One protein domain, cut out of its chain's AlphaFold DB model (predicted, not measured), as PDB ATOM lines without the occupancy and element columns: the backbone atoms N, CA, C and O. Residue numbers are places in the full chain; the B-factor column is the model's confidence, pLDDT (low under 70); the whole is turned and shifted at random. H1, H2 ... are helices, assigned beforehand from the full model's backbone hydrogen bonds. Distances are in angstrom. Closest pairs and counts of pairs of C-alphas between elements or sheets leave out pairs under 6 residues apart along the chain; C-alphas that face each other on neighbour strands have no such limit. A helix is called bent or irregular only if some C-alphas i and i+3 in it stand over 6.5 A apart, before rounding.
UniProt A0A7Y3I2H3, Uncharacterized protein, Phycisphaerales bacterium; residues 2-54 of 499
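This is residues 2 to 54 of the 499 residues of an uncharacterized protein of Phycisphaerales bacterium (UniProt A0A7Y3I2H3). Three short helices, H1, H2 and H4, are grouped round one longer helix, H3, in a small, rounded domain, with H3 running roughly along the longest axis; H1 and H2 lie to one side of it, and H2 stands almost square to the end of H3 that comes first in the chain. At the other end of H3 a tight turn leads into H4, which heads back at a steep angle, and the last residues, 50 to 54, run on as a tail that pairs briefly with residues 17 to 18, at the start of the loop between H2 and H3. The helices have few contacts with each other, and H1 touches no other helix. The printed part has 53 residues with four named helices in the order H1, H2, H3, H4 and no named strand; the class is all helix. It is compact, with a radius of gyration of the C-alphas of 10.0 A and spans of 26 by 20 by 17 A.

H1, residues 2 to 6, and H2, residues 11 to 16, are close but not clearly touching, with 1 pair of C-alphas within 8 A; the closest are those of Leu 4 and Val 11, 7.0 A apart. H2 touches H3, residues 26 to 38, and the closest C-alphas are those of Arg 15 and Ala 26, 4.6 A apart. Their lines are about perpendicular, at 80 degrees, and H3 touches H2 with residues 26 to 30 alone. H1 and H3 are near each other, with 6 pairs of C-alphas within 10 A. H3 and H4, residues 43 to 49, only just touch, with 3 pairs of C-alphas within 8 A; the closest are those of Ile 33 and Ile 46, 6.8 A apart. H3 touches H4 with residues 33 to 37 alone. The lines of H3 and H4 stand at a steep tilt of 54 degrees, opposite ways. H2 and H4 are apart, and H1 and H4 are only just apart, their closest C-alphas being 8.2 A from each other. Residues 17 to 18 and residues 51 to 52 form a short antiparallel pairing outside any named strand. In H1, H3 and H4 every pair of O i and N i+4 is within hydrogen-bond range. In H2 the count is 0 of 2, while 2 of its 3 pairs of O i and N i+3 are within range.

H1 begins at C-alpha 2, at (26.724, -41.768, 45.298), and measures 6.2 A from first to last C-alpha. H2 measures 10.1 A from C-alpha 11 to C-alpha 16. It is irregular, but only just: C-alphas 12 and 15 are 6.7 A apart. H3, the longest helix with 13 residues, begins at C-alpha 26, at (11.958, -36.645, 45.717), and measures 18.3 A. H4 measures 9.9 A and ends at C-alpha 49, at (19.580, -24.319, 39.846).

The two C-alphas farthest apart are those of Gly 40 and Phe 54, at 28.0 A, and the first and last printed C-alphas, of Ala 2 and Phe 54, are 23.5 A apart. The printed part has no cut. The links from H1 to H2 and from H3 to H4 are tight, with 4 residues each, the link from H2 to H3 is short, with 9 residues, and no link is long. The mean pLDDT of the printed part is 84.5, and the model's confidence is low, under 70, at residues 22 to 23, in the link between H2 and H3.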
ATOM      1  N   ALA A   2      25.406 -42.348  45.630       80.50
ATOM      2  CA  ALA A   2      26.724 -41.768  45.298       80.50
ATOM      3  C   ALA A   2      26.666 -40.421  44.538       80.50
ATOM      4  O   ALA A   2      27.427 -39.504  44.817       80.50
ATOM      5  N   THR A   3      25.716 -40.267  43.610       80.19
ATOM      6  CA  THR A   3      25.474 -38.994  42.908       80.19
ATOM      7  C   THR A   3      25.059 -37.855  43.839       80.19
ATOM      8  O   THR A   3      25.498 -36.729  43.657       80.19
ATOM      9  N   LEU A   4      24.187 -38.139  44.804       80.88
ATOM     10  CA  LEU A   4      23.672 -37.147  45.748       80.88
ATOM     11  C   LEU A   4      24.743 -36.732  46.750       80.88
ATOM     12  O   LEU A   4      24.883 -35.551  47.036       80.88
ATOM     13  N   ASP A   5      25.524 -37.709  47.202       78.12
ATOM     14  CA  ASP A   5      26.681 -37.511  48.068       78.12
ATOM     15  C   ASP A   5      27.715 -36.588  47.404       78.12
ATOM     16  O   ASP A   5      28.095 -35.563  47.961       78.12
ATOM     17  N   ARG A   6      28.045 -36.842  46.129       80.38
ATOM     18  CA  ARG A   6      28.917 -35.961  45.331       80.38
ATOM     19  C   ARG A   6      28.357 -34.545  45.149       80.38
ATOM     20  O   ARG A   6      29.124 -33.594  45.048       80.38
ATOM     21  N   LEU A   7      27.032 -34.405  45.089       79.44
ATOM     22  CA  LEU A   7      26.348 -33.109  45.016       79.44
ATOM     23  C   LEU A   7      26.231 -32.414  46.383       79.44
ATOM     24  O   LEU A   7      25.820 -31.253  46.417       79.44
ATOM     25  N   GLY A   8      26.557 -33.100  47.484       76.44
ATOM     26  CA  GLY A   8      26.350 -32.615  48.848       76.44
ATOM     27  C   GLY A   8      24.873 -32.459  49.222       76.44
ATOM     28  O   GLY A   8      24.539 -31.593  50.022       76.44
ATOM     29  N   LEU A   9      23.973 -33.239  48.610       76.31
ATOM     30  CA  LEU A   9      22.526 -33.159  48.833       76.31
ATOM     31  C   LEU A   9      22.032 -34.378  49.625       76.31
ATOM     32  O   LEU A   9      21.992 -35.480  49.071       76.31
ATOM     33  N   PRO A  10      21.594 -34.219  50.886       75.12
ATOM     34  CA  PRO A  10      20.992 -35.315  51.634       75.12
ATOM     35  C   PRO A  10      19.698 -35.808  50.977       75.12
ATOM     36  O   PRO A  10      18.867 -35.019  50.522       75.12
ATOM     37  N   VAL A  11      19.512 -37.132  50.947       76.94
ATOM     38  CA  VAL A  11      18.361 -37.802  50.304       76.94
ATOM     39  C   VAL A  11      17.025 -37.305  50.855       76.94
ATOM     40  O   VAL A  11      16.066 -37.099  50.118       76.94
ATOM     41  N   ASP A  12      16.964 -37.105  52.160       75.31
ATOM     42  CA  ASP A  12      15.783 -36.685  52.902       75.31
ATOM     43  C   ASP A  12      15.442 -35.202  52.706       75.31
ATOM     44  O   ASP A  12      14.295 -34.808  52.915       75.31
ATOM     45  N   LEU A  13      16.395 -34.393  52.227       84.75
ATOM     46  CA  LEU A  13      16.149 -32.999  51.861       84.75
ATOM     47  C   LEU A  13      15.671 -32.834  50.416       84.75
ATOM     48  O   LEU A  13      15.199 -31.757  50.048       84.75
ATOM     49  N   LEU A  14      15.722 -33.887  49.594       85.56
ATOM     50  CA  LEU A  14      15.329 -33.814  48.184       85.56
ATOM     51  C   LEU A  14      13.883 -33.362  47.996       85.56
ATOM     52  O   LEU A  14      13.601 -32.613  47.065       85.56
ATOM     53  N   ARG A  15      12.976 -33.744  48.902       86.25
ATOM     54  CA  ARG A  15      11.566 -33.315  48.860       86.25
ATOM     55  C   ARG A  15      11.382 -31.795  48.985       86.25
ATOM     56  O   ARG A  15      10.324 -31.283  48.617       86.25
ATOM     57  N   HIS A  16      12.403 -31.090  49.475       88.50
ATOM     58  CA  HIS A  16      12.444 -29.635  49.639       88.50
ATOM     59  C   HIS A  16      13.177 -28.922  48.493       88.50
ATOM     60  O   HIS A  16      13.313 -27.702  48.516       88.50
ATOM     61  N   LEU A  17      13.668 -29.649  47.484       87.81
ATOM     62  CA  LEU A  17      14.305 -29.054  46.312       87.81
ATOM     63  C   LEU A  17      13.313 -28.907  45.156       87.81
ATOM     64  O   LEU A  17      12.408 -29.721  44.955       87.81
ATOM     65  N   ARG A  18      13.494 -27.845  44.372       87.25
ATOM     66  CA  ARG A  18      12.679 -27.511  43.200       87.25
ATOM     67  C   ARG A  18      13.591 -27.060  42.062       87.25
ATOM     68  O   ARG A  18      14.453 -26.213  42.261       87.25
ATOM     69  N   PHE A  19      13.377 -27.580  40.857       83.56
ATOM     70  CA  PHE A  19      14.064 -27.135  39.631       83.56
ATOM     71  C   PHE A  19      13.162 -26.265  38.729       83.56
ATOM     72  O   PHE A  19      13.481 -26.036  37.563       83.56
ATOM     73  N   GLY A  20      12.036 -25.790  39.277       81.19
ATOM     74  CA  GLY A  20      10.984 -25.016  38.616       81.19
ATOM     75  C   GLY A  20       9.969 -24.475  39.634       81.19
ATOM     76  O   GLY A  20      10.288 -24.376  40.821       81.19
ATOM     77  N   THR A  21       8.765 -24.117  39.181       71.50
ATOM     78  CA  THR A  21       7.694 -23.550  40.027       71.50
ATOM     79  C   THR A  21       6.781 -24.594  40.666       71.50
ATOM     80  O   THR A  21       6.139 -24.290  41.666       71.50
ATOM     81  N   GLU A  22       6.727 -25.809  40.119       69.00
ATOM     82  CA  GLU A  22       5.828 -26.861  40.598       69.00
ATOM     83  C   GLU A  22       6.417 -27.648  41.782       69.00
ATOM     84  O   GLU A  22       7.628 -27.912  41.805       69.00
ATOM     85  N   PRO A  23       5.581 -28.080  42.747       64.12
ATOM     86  CA  PRO A  23       5.981 -29.029  43.777       64.12
ATOM     87  C   PRO A  23       6.515 -30.322  43.146       64.12
ATOM     88  O   PRO A  23       5.847 -30.953  42.332       64.12
ATOM     89  N   ALA A  24       7.721 -30.736  43.531       70.75
ATOM     90  CA  ALA A  24       8.359 -31.947  43.027       70.75
ATOM     91  C   ALA A  24       8.470 -33.004  44.139       70.75
ATOM     92  O   ALA A  24       8.896 -32.709  45.259       70.75
ATOM     93  N   SER A  25       8.118 -34.254  43.836       83.19
ATOM     94  CA  SER A  25       8.479 -35.374  44.709       83.19
ATOM     95  C   SER A  25      10.003 -35.570  44.719       83.19
ATOM     96  O   SER A  25      10.711 -35.066  43.839       83.19
ATOM     97  N   ALA A  26      10.531 -36.322  45.690       84.62
ATOM     98  CA  ALA A  26      11.958 -36.645  45.717       84.62
ATOM     99  C   ALA A  26      12.400 -37.364  44.424       84.62
ATOM    100  O   ALA A  26      13.475 -37.089  43.893       84.62
ATOM    101  N   GLU A  27      11.544 -38.219  43.861       86.00
ATOM    102  CA  GLU A  27      11.772 -38.916  42.591       86.00
ATOM    103  C   GLU A  27      11.848 -37.946  41.411       86.00
ATOM    104  O   GLU A  27      12.721 -38.094  40.556       86.00
ATOM    105  N   ALA A  28      10.980 -36.931  41.369       86.94
ATOM    106  CA  ALA A  28      11.005 -35.915  40.318       86.94
ATOM    107  C   ALA A  28      12.292 -35.073  40.376       86.94
ATOM    108  O   ALA A  28      12.916 -34.814  39.345       86.94
ATOM    109  N   VAL A  29      12.742 -34.715  41.583       88.00
ATOM    110  CA  VAL A  29      14.030 -34.035  41.806       88.00
ATOM    111  C   VAL A  29      15.192 -34.911  41.333       88.00
ATOM    112  O   VAL A  29      16.079 -34.430  40.626       88.00
ATOM    113  N   LEU A  30      15.177 -36.207  41.652       88.50
ATOM    114  CA  LEU A  30      16.198 -37.157  41.201       88.50
ATOM    115  C   LEU A  30      16.221 -37.334  39.684       88.50
ATOM    116  O   LEU A  30      17.300 -37.352  39.085       88.50
ATOM    117  N   ALA A  31      15.052 -37.466  39.059       88.94
ATOM    118  CA  ALA A  31      14.924 -37.589  37.613       88.94
ATOM    119  C   ALA A  31      15.500 -36.356  36.906       88.94
ATOM    120  O   ALA A  31      16.225 -36.490  35.921       88.94
ATOM    121  N   GLU A  32      15.250 -35.168  37.451       90.50
ATOM    122  CA  GLU A  32      15.760 -33.910  36.918       90.50
ATOM    123  C   GLU A  32      17.277 -33.754  37.105       90.50
ATOM    124  O   GLU A  32      17.971 -33.380  36.155       90.50
ATOM    125  N   ILE A  33      17.819 -34.107  38.279       90.25
ATOM    126  CA  ILE A  33      19.275 -34.170  38.504       90.25
ATOM    127  C   ILE A  33      19.914 -35.085  37.457       90.25
ATOM    128  O   ILE A  33      20.853 -34.684  36.769       90.25
ATOM    129  N   ARG A  34      19.365 -36.293  37.280       90.62
ATOM    130  CA  ARG A  34      19.874 -37.268  36.312       90.62
ATOM    131  C   ARG A  34      19.778 -36.748  34.879       90.62
ATOM    132  O   ARG A  34      20.725 -36.906  34.114       90.62
ATOM    133  N   ARG A  35      18.670 -36.096  34.511       92.81
ATOM    134  CA  ARG A  35      18.482 -35.486  33.187       92.81
ATOM    135  C   ARG A  35      19.548 -34.427  32.907       92.81
ATOM    136  O   ARG A  35      20.140 -34.439  31.832       92.81
ATOM    137  N   ARG A  36      19.828 -33.543  33.870       93.00
ATOM    138  CA  ARG A  36      20.861 -32.500  33.746       93.00
ATOM    139  C   ARG A  36      22.267 -33.086  33.651       93.00
ATOM    140  O   ARG A  36      23.043 -32.637  32.815       93.00
ATOM    141  N   GLN A  37      22.574 -34.115  34.438       91.31
ATOM    142  CA  GLN A  37      23.862 -34.811  34.354       91.31
ATOM    143  C   GLN A  37      24.052 -35.503  33.004       91.31
ATOM    144  O   GLN A  37      25.105 -35.357  32.388       91.31
ATOM    145  N   ASN A  38      23.021 -36.186  32.498       93.81
ATOM    146  CA  ASN A  38      23.047 -36.795  31.166       93.81
ATOM    147  C   ASN A  38      23.210 -35.750  30.049       93.81
ATOM    148  O   ASN A  38      23.756 -36.060  28.996       93.81
ATOM    149  N   ALA A  39      22.764 -34.513  30.283       94.38
ATOM    150  CA  ALA A  39      22.967 -33.376  29.386       94.38
ATOM    151  C   ALA A  39      24.335 -32.680  29.565       94.38
ATOM    152  O   ALA A  39      24.567 -31.633  28.965       94.38
ATOM    153  N   GLY A  40      25.235 -33.220  30.396       93.81
ATOM    154  CA  GLY A  40      26.574 -32.670  30.623       93.81
ATOM    155  C   GLY A  40      26.614 -31.418  31.504       93.81
ATOM    156  O   GLY A  40      27.628 -30.721  31.534       93.81
ATOM    157  N   VAL A  41      25.533 -31.100  32.226       93.25
ATOM    158  CA  VAL A  41      25.514 -29.960  33.151       93.25
ATOM    159  C   VAL A  41      26.413 -30.267  34.346       93.25
ATOM    160  O   VAL A  41      26.245 -31.286  35.014       93.25
ATOM    161  N   ALA A  42      27.348 -29.361  34.640       91.44
ATOM    162  CA  ALA A  42      28.237 -29.492  35.788       91.44
ATOM    163  C   ALA A  42      27.454 -29.530  37.110       91.44
ATOM    164  O   ALA A  42      26.526 -28.743  37.314       91.44
ATOM    165  N   ASP A  43      27.891 -30.377  38.040       87.56
ATOM    166  CA  ASP A  43      27.259 -30.592  39.347       87.56
ATOM    167  C   ASP A  43      26.991 -29.272  40.104       87.56
ATOM    168  O   ASP A  43      25.873 -29.027  40.556       87.56
ATOM    169  N   ALA A  44      27.947 -28.335  40.118       85.75
ATOM    170  CA  ALA A  44      27.764 -27.017  40.741       85.75
ATOM    171  C   ALA A  44      26.636 -26.175  40.103       85.75
ATOM    172  O   ALA A  44      25.983 -25.375  40.776       85.75
ATOM    173  N   ALA A  45      26.393 -26.319  38.797       86.88
ATOM    174  CA  ALA A  45      25.287 -25.647  38.119       86.88
ATOM    175  C   ALA A  45      23.938 -26.320  38.418       86.88
ATOM    176  O   ALA A  45      22.929 -25.623  38.512       86.88
ATOM    177  N   ILE A  46      23.924 -27.642  38.625       85.81
ATOM    178  CA  ILE A  46      22.735 -28.374  39.082       85.81
ATOM    179  C   ILE A  46      22.344 -27.893  40.479       85.81
ATOM    180  O   ILE A  46      21.211 -27.455  40.664       85.81
ATOM    181  N   THR A  47      23.284 -27.870  41.427       83.06
ATOM    182  CA  THR A  47      23.015 -27.425  42.802       83.06
ATOM    183  C   THR A  47      22.556 -25.966  42.856       83.06
ATOM    184  O   THR A  47      21.604 -25.656  43.561       83.06
ATOM    185  N   ARG A  48      23.149 -25.062  42.059       83.94
ATOM    186  CA  ARG A  48      22.694 -23.656  41.980       83.94
ATOM    187  C   ARG A  48      21.298 -23.487  41.381       83.94
ATOM    188  O   ARG A  48      20.612 -22.530  41.724       83.94
ATOM    189  N   ALA A  49      20.901 -24.366  40.463       84.94
ATOM    190  CA  ALA A  49      19.580 -24.319  39.846       84.94
ATOM    191  C   ALA A  49      18.483 -24.924  40.735       84.94
ATOM    192  O   ALA A  49      17.305 -24.646  40.512       84.94
ATOM    193  N   ALA A  50      18.854 -25.746  41.719       85.44
ATOM    194  CA  ALA A  50      17.927 -26.264  42.709       85.44
ATOM    195  C   ALA A  50      17.568 -25.157  43.712       85.44
ATOM    196  O   ALA A  50      18.396 -24.694  44.497       85.44
ATOM    197  N   ARG A  51      16.306 -24.731  43.710       86.44
ATOM    198  CA  ARG A  51      15.751 -23.853  44.736       86.44
ATOM    199  C   ARG A  51      15.328 -24.696  45.934       86.44
ATOM    200  O   ARG A  51      14.551 -25.634  45.783       86.44
ATOM    201  N   PHE A  52      15.801 -24.327  47.118       86.81
ATOM    202  CA  PHE A  52      15.276 -24.867  48.369       86.81
ATOM    203  C   PHE A  52      13.960 -24.173  48.724       86.81
ATOM    204  O   PHE A  52      13.901 -22.941  48.777       86.81
ATOM    205  N   ASP A  53      12.933 -24.970  48.973       89.50
ATOM    206  CA  ASP A  53      11.619 -24.547  49.428       89.50
ATOM    207  C   ASP A  53      11.120 -25.550  50.472       89.50
ATOM    208  O   ASP A  53      10.678 -26.656  50.152       89.50
ATOM    209  N   PHE A  54      11.275 -25.184  51.745       91.62
ATOM    210  CA  PHE A  54      10.950 -26.076  52.849       91.62
ATOM    211  C   PHE A  54       9.440 -26.313  52.933       91.62
ATOM    212  O   PHE A  54       8.654 -25.363  52.957       91.62
TER     213      PHE A  54